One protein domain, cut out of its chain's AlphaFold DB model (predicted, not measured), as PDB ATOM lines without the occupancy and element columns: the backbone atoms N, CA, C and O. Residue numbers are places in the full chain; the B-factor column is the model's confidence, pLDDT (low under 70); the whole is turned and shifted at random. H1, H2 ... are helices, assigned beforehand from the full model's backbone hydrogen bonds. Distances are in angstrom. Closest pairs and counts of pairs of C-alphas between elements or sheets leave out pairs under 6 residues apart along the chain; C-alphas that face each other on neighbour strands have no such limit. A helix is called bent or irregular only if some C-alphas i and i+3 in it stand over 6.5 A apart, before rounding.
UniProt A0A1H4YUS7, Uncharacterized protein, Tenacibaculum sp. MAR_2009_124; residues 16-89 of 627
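What this domain is: This is residues 16 to 89 of the 627 residues of an uncharacterized protein of Tenacibaculum sp. MAR_2009_124 (UniProt A0A1H4YUS7). Two helices, H2 and H3, lie side by side running opposite ways, with H1 set off from both, so that the three helix centres make a loose triangle. The last stretch, residues 75 to 89, turns back after H3 and passes through the middle between H1 and H2, with H3 covering one side of it, before running out toward the end where the printed part begins. The printed part has 74 residues with three named helices, in the order H1, H2, H3, and no named strand; the class is all helix. It is only just compact, close to loose, with a radius of gyration of the C-alphas of 13.1 A, and its outline is flat, with spans of 42 by 31 by 15 A.

Where its parts are: The longest helix by residues is H2, residues 40 to 55, which measures 22.7 A from first to last C-alpha; it begins at C-alpha 40 at (37.486, -15.158, 56.252). H3, residues 60 to 74, measures 20.5 A and ends at C-alpha 74 at (36.973, -6.984, 46.316). H1, residues 21 to 35, measures 22.1 A and begins at C-alpha 21 at (31.447, -13.695, 27.211). Residues 75 to 89 hold no named element.

How they stand to each other: H2 and H3 are close but not clearly touching, with 2 pairs of C-alphas within 8 A. Their closest C-alphas are those of Ala 53 and Tyr 63, 7.0 A apart. They run opposite ways at a shallow tilt of 20 degrees, and their centres are 12.3 A apart. H1 is apart from H3, with no C-alpha of the one within 8 A of the other. H1 and H2 are apart too, though they follow each other in the chain. In H1, H2 and H3 every O i to N i+4 pair is within hydrogen-bond range, and no helix is bent or irregular.

The domain as a whole: The two C-alphas farthest apart are those of Ile 41 and Glu 89, at 42.9 A, while the first and last printed C-alphas, of Ala 16 and Glu 89, are 14.0 A apart. The printed part has no cut. The links from H1 to H2 and from H2 to H3 are both tight, with 4 residues each. The C-alphas of residues 75 to 89 lie 2 to 26 A from the mean of the C-alphas. The mean pLDDT of the printed part is 85.2, and the model's confidence is under 70 at residues 16 to 18 and 86 to 89.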
ATOM      1  N   ALA A  16      39.163 -26.715  22.007       46.41
ATOM      2  CA  ALA A  16      38.817 -25.565  22.831       46.41
ATOM      3  C   ALA A  16      37.318 -25.253  22.681       46.41
ATOM      4  O   ALA A  16      36.866 -24.748  21.655       46.41
ATOM      5  N   ILE A  17      36.540 -25.603  23.705       58.06
ATOM      6  CA  ILE A  17      35.125 -25.251  23.809       58.06
ATOM      7  C   ILE A  17      35.052 -23.722  23.755       58.06
ATOM      8  O   ILE A  17      35.637 -23.060  24.611       58.06
ATOM      9  N   GLN A  18      34.380 -23.159  22.746       67.12
ATOM     10  CA  GLN A  18      34.209 -21.710  22.641       67.12
ATOM     11  C   GLN A  18      33.427 -21.214  23.859       67.12
ATOM     12  O   GLN A  18      32.266 -21.571  24.079       67.12
ATOM     13  N   LEU A  19      34.110 -20.444  24.700       73.56
ATOM     14  CA  LEU A  19      33.526 -19.843  25.886       73.56
ATOM     15  C   LEU A  19      32.752 -18.597  25.476       73.56
ATOM     16  O   LEU A  19      33.246 -17.769  24.713       73.56
ATOM     17  N   SER A  20      31.542 -18.460  26.007       79.50
ATOM     18  CA  SER A  20      30.763 -17.236  25.846       79.50
ATOM     19  C   SER A  20      31.453 -16.080  26.584       79.50
ATOM     20  O   SER A  20      32.357 -16.290  27.395       79.50
ATOM     21  N   LYS A  21      30.976 -14.842  26.404       82.25
ATOM     22  CA  LYS A  21      31.447 -13.695  27.211       82.25
ATOM     23  C   LYS A  21      31.356 -13.949  28.725       82.25
ATOM     24  O   LYS A  21      32.190 -13.458  29.478       82.25
ATOM     25  N   ILE A  22      30.356 -14.717  29.165       85.31
ATOM     26  CA  ILE A  22      30.195 -15.129  30.566       85.31
ATOM     27  C   ILE A  22      31.209 -16.222  30.920       85.31
ATOM     28  O   ILE A  22      31.802 -16.171  31.992       85.31
ATOM     29  N   GLY A  23      31.458 -17.172  30.015       84.25
ATOM     30  CA  GLY A  23      32.458 -18.222  30.204       84.25
ATOM     31  C   GLY A  23      33.889 -17.711  30.312       84.25
ATOM     32  O   GLY A  23      34.619 -18.175  31.180       84.25
ATOM     33  N   LEU A  24      34.273 -16.737  29.481       85.25
ATOM     34  CA  LEU A  24      35.589 -16.091  29.551       85.25
ATOM     35  C   LEU A  24      35.778 -15.396  30.904       85.25
ATOM     36  O   LEU A  24      36.754 -15.655  31.602       85.25
ATOM     37  N   TYR A  25      34.785 -14.607  31.321       88.50
ATOM     38  CA  TYR A  25      34.789 -13.938  32.620       88.50
ATOM     39  C   TYR A  25      34.865 -14.933  33.789       88.50
ATOM     40  O   TYR A  25      35.666 -14.785  34.706       88.50
ATOM     41  N   ASN A  26      34.063 -15.997  33.755       91.12
ATOM     42  CA  ASN A  26      34.070 -17.022  34.797       91.12
ATOM     43  C   ASN A  26      35.376 -17.825  34.818       91.12
ATOM     44  O   ASN A  26      35.776 -18.308  35.877       91.12
ATOM     45  N   GLN A  27      36.056 -17.971  33.682       88.75
ATOM     46  CA  GLN A  27      37.374 -18.592  33.626       88.75
ATOM     47  C   GLN A  27      38.437 -17.713  34.296       88.75
ATOM     48  O   GLN A  27      39.257 -18.236  35.048       88.75
ATOM     49  N   GLU A  28      38.393 -16.394  34.093       88.00
ATOM     50  CA  GLU A  28      39.268 -15.443  34.796       88.00
ATOM     51  C   GLU A  28      39.066 -15.513  36.314       88.00
ATOM     52  O   GLU A  28      40.040 -15.630  37.058       88.00
ATOM     53  N   VAL A  29      37.810 -15.559  36.771       88.44
ATOM     54  CA  VAL A  29      37.478 -15.724  38.195       88.44
ATOM     55  C   VAL A  29      37.999 -17.055  38.742       88.44
ATOM     56  O   VAL A  29      38.636 -17.082  39.791       88.44
ATOM     57  N   LYS A  30      37.793 -18.170  38.029       89.00
ATOM     58  CA  LYS A  30      38.300 -19.490  38.447       89.00
ATOM     59  C   LYS A  30      39.829 -19.497  38.555       89.00
ATOM     60  O   LYS A  30      40.357 -20.009  39.535       89.00
ATOM     61  N   ASN A  31      40.532 -18.887  37.600       88.38
ATOM     62  CA  ASN A  31      41.991 -18.769  37.644       88.38
ATOM     63  C   ASN A  31      42.454 -17.909  38.831       88.38
ATOM     64  O   ASN A  31      43.404 -18.272  39.521       88.38
ATOM     65  N   TYR A  32      41.763 -16.806  39.113       88.75
ATOM     66  CA  TYR A  32      42.073 -15.950  40.256       88.75
ATOM     67  C   TYR A  32      41.872 -16.670  41.596       88.75
ATOM     68  O   TYR A  32      42.724 -16.586  42.476       88.75
ATOM     69  N   LEU A  33      40.795 -17.447  41.733       87.50
ATOM     70  CA  LEU A  33      40.511 -18.239  42.933       87.50
ATOM     71  C   LEU A  33      41.557 -19.331  43.196       87.50
ATOM     72  O   LEU A  33      41.791 -19.682  44.349       87.50
ATOM     73  N   THR A  34      42.198 -19.868  42.149       85.38
ATOM     74  CA  THR A  34      43.271 -20.864  42.325       85.38
ATOM     75  C   THR A  34      44.555 -20.272  42.896       85.38
ATOM     76  O   THR A  34      45.288 -20.976  43.584       85.38
ATOM     77  N   THR A  35      44.831 -18.993  42.633       86.75
ATOM     78  CA  THR A  35      46.026 -18.297  43.130       86.75
ATOM     79  C   THR A  35      45.760 -17.515  44.414       86.75
ATOM     80  O   THR A  35      46.677 -17.347  45.212       86.75
ATOM     81  N   ASN A  36      44.519 -17.076  44.644       86.06
ATOM     82  CA  ASN A  36      44.127 -16.244  45.778       86.06
ATOM     83  C   ASN A  36      42.868 -16.811  46.460       86.06
ATOM     84  O   ASN A  36      41.748 -16.454  46.081       86.06
ATOM     85  N   PRO A  37      43.013 -17.686  47.473       84.25
ATOM     86  CA  PRO A  37      41.868 -18.180  48.226       84.25
ATOM     87  C   PRO A  37      41.231 -17.046  49.053       84.25
ATOM     88  O   PRO A  37      41.946 -16.208  49.612       84.25
ATOM     89  N   PRO A  38      39.892 -16.995  49.166       86.00
ATOM     90  CA  PRO A  38      39.205 -15.920  49.872       86.00
ATOM     91  C   PRO A  38      39.504 -15.952  51.374       86.00
ATOM     92  O   PRO A  38      39.382 -16.988  52.033       86.00
ATOM     93  N   SER A  39      39.845 -14.788  51.931       87.50
ATOM     94  CA  SER A  39      40.023 -14.614  53.374       87.50
ATOM     95  C   SER A  39      38.693 -14.793  54.130       87.50
ATOM     96  O   SER A  39      37.617 -14.672  53.532       87.50
ATOM     97  N   PRO A  40      38.710 -15.032  55.455       88.31
ATOM     98  CA  PRO A  40      37.486 -15.158  56.252       88.31
ATOM     99  C   PRO A  40      36.527 -13.966  56.102       88.31
ATOM    100  O   PRO A  40      35.316 -14.152  56.021       88.31
ATOM    101  N   ILE A  41      37.070 -12.751  55.981       87.00
ATOM    102  CA  ILE A  41      36.300 -11.514  55.783       87.00
ATOM    103  C   ILE A  41      35.614 -11.519  54.410       87.00
ATOM    104  O   ILE A  41      34.428 -11.210  54.297       87.00
ATOM    105  N   ILE A  42      36.340 -11.931  53.369       89.06
ATOM    106  CA  ILE A  42      35.809 -12.021  52.004       89.06
ATOM    107  C   ILE A  42      34.716 -13.095  51.924       89.06
ATOM    108  O   ILE A  42      33.684 -12.866  51.301       89.06
ATOM    109  N   ASN A  43      34.869 -14.224  52.618       88.88
ATOM    110  CA  ASN A  43      33.835 -15.264  52.675       88.88
ATOM    111  C   ASN A  43      32.527 -14.764  53.309       88.88
ATOM    112  O   ASN A  43      31.440 -15.090  52.826       88.88
ATOM    113  N   VAL A  44      32.614 -13.927  54.347       90.31
ATOM    114  CA  VAL A  44      31.441 -13.272  54.946       90.31
ATOM    115  C   VAL A  44      30.800 -12.293  53.955       90.31
ATOM    116  O   VAL A  44      29.580 -12.307  53.789       90.31
ATOM    117  N   ALA A  45      31.599 -11.507  53.227       89.38
ATOM    118  CA  ALA A  45      31.100 -10.589  52.201       89.38
ATOM    119  C   ALA A  45      30.403 -11.319  51.034       89.38
ATOM    120  O   ALA A  45      29.312 -10.919  50.622       89.38
ATOM    121  N   ILE A  46      30.973 -12.428  50.548       91.38
ATOM    122  CA  ILE A  46      30.365 -13.282  49.512       91.38
ATOM    123  C   ILE A  46      29.034 -13.860  50.008       91.38
ATOM    124  O   ILE A  46      28.047 -13.878  49.268       91.38
ATOM    125  N   LYS A  47      28.973 -14.306  51.270       92.81
ATOM    126  CA  LYS A  47      27.737 -14.807  51.882       92.81
ATOM    127  C   LYS A  47      26.656 -13.724  51.924       92.81
ATOM    128  O   LYS A  47      25.550 -13.961  51.449       92.81
ATOM    129  N   HIS A  48      26.985 -12.520  52.396       91.38
ATOM    130  CA  HIS A  48      26.046 -11.393  52.407       91.38
ATOM    131  C   HIS A  48      25.573 -10.999  51.005       91.38
ATOM    132  O   HIS A  48      24.388 -10.713  50.820       91.38
ATOM    133  N   PHE A  49      26.468 -11.017  50.014       93.06
ATOM    134  CA  PHE A  49      26.113 -10.772  48.620       93.06
ATOM    135  C   PHE A  49      25.087 -11.797  48.116       93.06
ATOM    136  O   PHE A  49      24.036 -11.416  47.599       93.06
ATOM    137  N   ASN A  50      25.345 -13.092  48.324       90.81
ATOM    138  CA  ASN A  50      24.458 -14.169  47.879       90.81
ATOM    139  C   ASN A  50      23.105 -14.167  48.610       90.81
ATOM    140  O   ASN A  50      22.062 -14.346  47.971       90.81
ATOM    141  N   ASP A  51      23.099 -13.899  49.918       90.50
ATOM    142  CA  ASP A  51      21.874 -13.779  50.716       90.50
ATOM    143  C   ASP A  51      21.034 -12.574  50.262       90.50
ATOM    144  O   ASP A  51      19.817 -12.680  50.086       90.50
ATOM    145  N   SER A  52      21.680 -11.433  50.003       92.69
ATOM    146  CA  SER A  52      21.034 -10.222  49.485       92.69
ATOM    147  C   SER A  52      20.455 -10.435  48.085       92.69
ATOM    148  O   SER A  52      19.295 -10.098  47.838       92.69
ATOM    149  N   ALA A  53      21.227 -11.035  47.175       89.38
ATOM    150  CA  ALA A  53      20.785 -11.343  45.817       89.38
ATOM    151  C   ALA A  53      19.578 -12.295  45.805       89.38
ATOM    152  O   ALA A  53      18.643 -12.105  45.024       89.38
ATOM    153  N   SER A  54      19.571 -13.282  46.709       88.81
ATOM    154  CA  SER A  54      18.480 -14.251  46.855       88.81
ATOM    155  C   SER A  54      17.211 -13.603  47.416       88.81
ATOM    156  O   SER A  54      16.130 -13.793  46.859       88.81
ATOM    157  N   ARG A  55      17.326 -12.771  48.463       90.50
ATOM    158  CA  ARG A  55      16.185 -12.032  49.042       90.50
ATOM    159  C   ARG A  55      15.567 -11.045  48.050       90.50
ATOM    160  O   ARG A  55      14.347 -10.917  48.004       90.50
ATOM    161  N   ARG A  56      16.397 -10.383  47.235       91.88
ATOM    162  CA  ARG A  56      15.964  -9.419  46.208       91.88
ATOM    163  C   ARG A  56      15.474 -10.065  44.907       91.88
ATOM    164  O   ARG A  56      14.974  -9.344  44.050       91.88
ATOM    165  N   LYS A  57      15.594 -11.392  44.756       89.00
ATOM    166  CA  LYS A  57      15.181 -12.150  43.559       89.00
ATOM    167  C   LYS A  57      15.716 -11.537  42.253       89.00
ATOM    168  O   LYS A  57      14.965 -11.338  41.301       89.00
ATOM    169  N   LEU A  58      17.010 -11.210  42.222       89.88
ATOM    170  CA  LEU A  58      17.634 -10.574  41.058       89.88
ATOM    171  C   LEU A  58      17.540 -11.466  39.812       89.88
ATOM    172  O   LEU A  58      17.820 -12.664  39.873       89.88
ATOM    173  N   THR A  59      17.208 -10.861  38.669       88.31
ATOM    174  CA  THR A  59      17.342 -11.522  37.359       88.31
ATOM    175  C   THR A  59      18.816 -11.783  37.035       88.31
ATOM    176  O   THR A  59      19.686 -11.056  37.514       88.31
ATOM    177  N   ASP A  60      19.124 -12.761  36.178       87.38
ATOM    178  CA  ASP A  60      20.515 -13.104  35.825       87.38
ATOM    179  C   ASP A  60      21.313 -11.899  35.299       87.38
ATOM    180  O   ASP A  60      22.495 -11.741  35.600       87.38
ATOM    181  N   LEU A  61      20.659 -10.988  34.570       87.81
ATOM    182  CA  LEU A  61      21.289  -9.771  34.062       87.81
ATOM    183  C   LEU A  61      21.591  -8.753  35.173       87.81
ATOM    184  O   LEU A  61      22.635  -8.105  35.136       87.81
ATOM    185  N   GLN A  62      20.704  -8.612  36.162       89.56
ATOM    186  CA  GLN A  62      20.936  -7.753  37.329       89.56
ATOM    187  C   GLN A  62      22.007  -8.351  38.246       89.56
ATOM    188  O   GLN A  62      22.922  -7.642  38.652       89.56
ATOM    189  N   TYR A  63      21.946  -9.663  38.487       92.62
ATOM    190  CA  TYR A  63      22.949 -10.404  39.246       92.62
ATOM    191  C   TYR A  63      24.341 -10.229  38.634       92.62
ATOM    192  O   TYR A  63      25.274  -9.845  39.327       92.62
ATOM    193  N   ASN A  64      24.478 -10.412  37.317       92.00
ATOM    194  CA  ASN A  64      25.770 -10.307  36.637       92.00
ATOM    195  C   ASN A  64      26.380  -8.901  36.689       92.00
ATOM    196  O   ASN A  64      27.601  -8.788  36.753       92.00
ATOM    197  N   LYS A  65      25.556  -7.844  36.688       91.81
ATOM    198  CA  LYS A  65      26.029  -6.463  36.880       91.81
ATOM    199  C   LYS A  65      26.537  -6.236  38.301       91.81
ATOM    200  O   LYS A  65      27.589  -5.639  38.488       91.81
ATOM    201  N   GLU A  66      25.815  -6.732  39.301       91.81
ATOM    202  CA  GLU A  66      26.243  -6.607  40.696       91.81
ATOM    203  C   GLU A  66      27.484  -7.461  41.003       91.81
ATOM    204  O   GLU A  66      28.336  -7.033  41.776       91.81
ATOM    205  N   VAL A  67      27.640  -8.615  40.344       92.19
ATOM    206  CA  VAL A  67      28.861  -9.437  40.403       92.19
ATOM    207  C   VAL A  67      30.071  -8.686  39.849       92.19
ATOM    208  O   VAL A  67      31.141  -8.757  40.444       92.19
ATOM    209  N   GLU A  68      29.924  -7.940  38.749       89.56
ATOM    210  CA  GLU A  68      31.017  -7.101  38.235       89.56
ATOM    211  C   GLU A  68      31.428  -6.031  39.249       89.56
ATOM    212  O   GLU A  68      32.617  -5.863  39.504       89.56
ATOM    213  N   VAL A  69      30.459  -5.351  39.871       91.12
ATOM    214  CA  VAL A  69      30.735  -4.334  40.899       91.12
ATOM    215  C   VAL A  69      31.430  -4.957  42.111       91.12
ATOM    216  O   VAL A  69      32.439  -4.426  42.573       91.12
ATOM    217  N   PHE A  70      30.950  -6.107  42.592       91.56
ATOM    218  CA  PHE A  70      31.554  -6.808  43.724       91.56
ATOM    219  C   PHE A  70      32.993  -7.237  43.409       91.56
ATOM    220  O   PHE A  70      33.915  -6.932  44.166       91.56
ATOM    221  N   ASN A  71      33.204  -7.879  42.258       91.50
ATOM    222  CA  ASN A  71      34.513  -8.397  41.876       91.50
ATOM    223  C   ASN A  71      35.533  -7.293  41.571       91.50
ATOM    224  O   ASN A  71      36.708  -7.444  41.897       91.50
ATOM    225  N   ASN A  72      35.103  -6.165  41.001       88.81
ATOM    226  CA  ASN A  72      35.978  -5.011  40.782       88.81
ATOM    227  C   ASN A  72      36.413  -4.356  42.104       88.81
ATOM    228  O   ASN A  72      37.486  -3.765  42.164       88.81
ATOM    229  N   THR A  73      35.595  -4.457  43.158       87.00
ATOM    230  CA  THR A  73      35.871  -3.821  44.457       87.00
ATOM    231  C   THR A  73      36.672  -4.726  45.392       87.00
ATOM    232  O   THR A  73      37.453  -4.241  46.208       87.00
ATOM    233  N   HIS A  74      36.453  -6.039  45.325       84.25
ATOM    234  CA  HIS A  74      36.973  -6.984  46.316       84.25
ATOM    235  C   HIS A  74      37.915  -8.033  45.732       84.25
ATOM    236  O   HIS A  74      38.509  -8.764  46.512       84.25
ATOM    237  N   GLY A  75      38.086  -8.090  44.408       85.56
ATOM    238  CA  GLY A  75      38.816  -9.139  43.691       85.56
ATOM    239  C   GLY A  75      37.870 -10.156  43.043       85.56
ATOM    240  O   GLY A  75      36.695 -10.249  43.395       85.56
ATOM    241  N   PHE A  76      38.361 -10.920  42.065       89.44
ATOM    242  CA  PHE A  76      37.540 -11.859  41.296       89.44
ATOM    243  C   PHE A  76      37.131 -13.087  42.126       89.44
ATOM    244  O   PHE A  76      37.781 -14.129  42.077       89.44
ATOM    245  N   PHE A  77      36.027 -12.976  42.867       89.31
ATOM    246  CA  PHE A  77      35.584 -14.001  43.816       89.31
ATOM    247  C   PHE A  77      34.220 -14.628  43.493       89.31
ATOM    248  O   PHE A  77      33.930 -15.727  43.966       89.31
ATOM    249  N   ILE A  78      33.379 -13.972  42.688       91.19
ATOM    250  CA  ILE A  78      32.020 -14.439  42.373       91.19
ATOM    251  C   ILE A  78      31.858 -14.692  40.870       91.19
ATOM    252  O   ILE A  78      32.274 -13.893  40.036       91.19
ATOM    253  N   LEU A  79      31.228 -15.809  40.507       92.75
ATOM    254  CA  LEU A  79      30.943 -16.158  39.114       92.75
ATOM    255  C   LEU A  79      29.647 -15.505  38.626       92.75
ATOM    256  O   LEU A  79      28.664 -15.404  39.359       92.75
ATOM    257  N   LYS A  80      29.615 -15.124  37.348       92.88
ATOM    258  CA  LYS A  80      28.384 -14.726  36.661       92.88
ATOM    259  C   LYS A  80      27.501 -15.942  36.379       92.88
ATOM    260  O   LYS A  80      27.993 -17.041  36.124       92.88
ATOM    261  N   LYS A  81      26.189 -15.722  36.355       89.06
ATOM    262  CA  LYS A  81      25.168 -16.702  35.968       89.06
ATOM    263  C   LYS A  81      24.898 -16.647  34.466       89.06
ATOM    264  O   LYS A  81      24.782 -15.568  33.889       89.06
ATOM    265  N   GLY A  82      24.770 -17.811  33.836       83.81
ATOM    266  CA  GLY A  82      24.443 -17.953  32.417       83.81
ATOM    267  C   GLY A  82      25.201 -19.103  31.758       83.81
ATOM    268  O   GLY A  82      25.952 -19.826  32.411       83.81
ATOM    269  N   ALA A  83      25.004 -19.282  30.453       80.44
ATOM    270  CA  ALA A  83      25.721 -20.299  29.692       80.44
ATOM    271  C   ALA A  83      27.206 -19.920  29.563       80.44
ATOM    272  O   ALA A  83      27.536 -18.933  28.904       80.44
ATOM    273  N   GLU A  84      28.103 -20.700  30.173       78.38
ATOM    274  CA  GLU A  84      29.560 -20.494  30.066       78.38
ATOM    275  C   GLU A  84      30.097 -20.865  28.675       78.38
ATOM    276  O   GLU A  84      31.099 -20.327  28.217       78.38
ATOM    277  N   HIS A  85      29.403 -21.738  27.954       74.25
ATOM    278  CA  HIS A  85      29.785 -22.155  26.612       74.25
ATOM    279  C   HIS A  85      28.829 -21.561  25.585       74.25
ATOM    280  O   HIS A  85      27.616 -21.516  25.811       74.25
ATOM    281  N   GLU A  86      29.362 -21.114  24.449       64.25
ATOM    282  CA  GLU A  86      28.518 -20.822  23.294       64.25
ATOM    283  C   GLU A  86      27.857 -22.129  22.840       64.25
ATOM    284  O   GLU A  86      28.477 -23.197  22.859       64.25
ATOM    285  N   ALA A  87      26.568 -22.078  22.490       55.69
ATOM    286  CA  ALA A  87      25.876 -23.256  21.986       55.69
ATOM    287  C   ALA A  87      26.623 -23.743  20.741       55.69
ATOM    288  O   ALA A  87      26.642 -23.043  19.732       55.69
ATOM    289  N   SER A  88      27.251 -24.922  20.813       55.94
ATOM    290  CA  SER A  88      27.980 -25.471  19.671       55.94
ATOM    291  C   SER A  88      27.018 -25.553  18.489       55.94
ATOM    292  O   SER A  88      26.036 -26.306  18.556       55.94
ATOM    293  N   GLU A  89      27.263 -24.784  17.429       56.38
ATOM    294  CA  GLU A  89      26.457 -24.875  16.220       56.38
ATOM    295  C   GLU A  89      26.502 -26.327  15.742       56.38
ATOM    296  O   GLU A  89      27.555 -26.856  15.375       56.38
TER     297      GLU A  89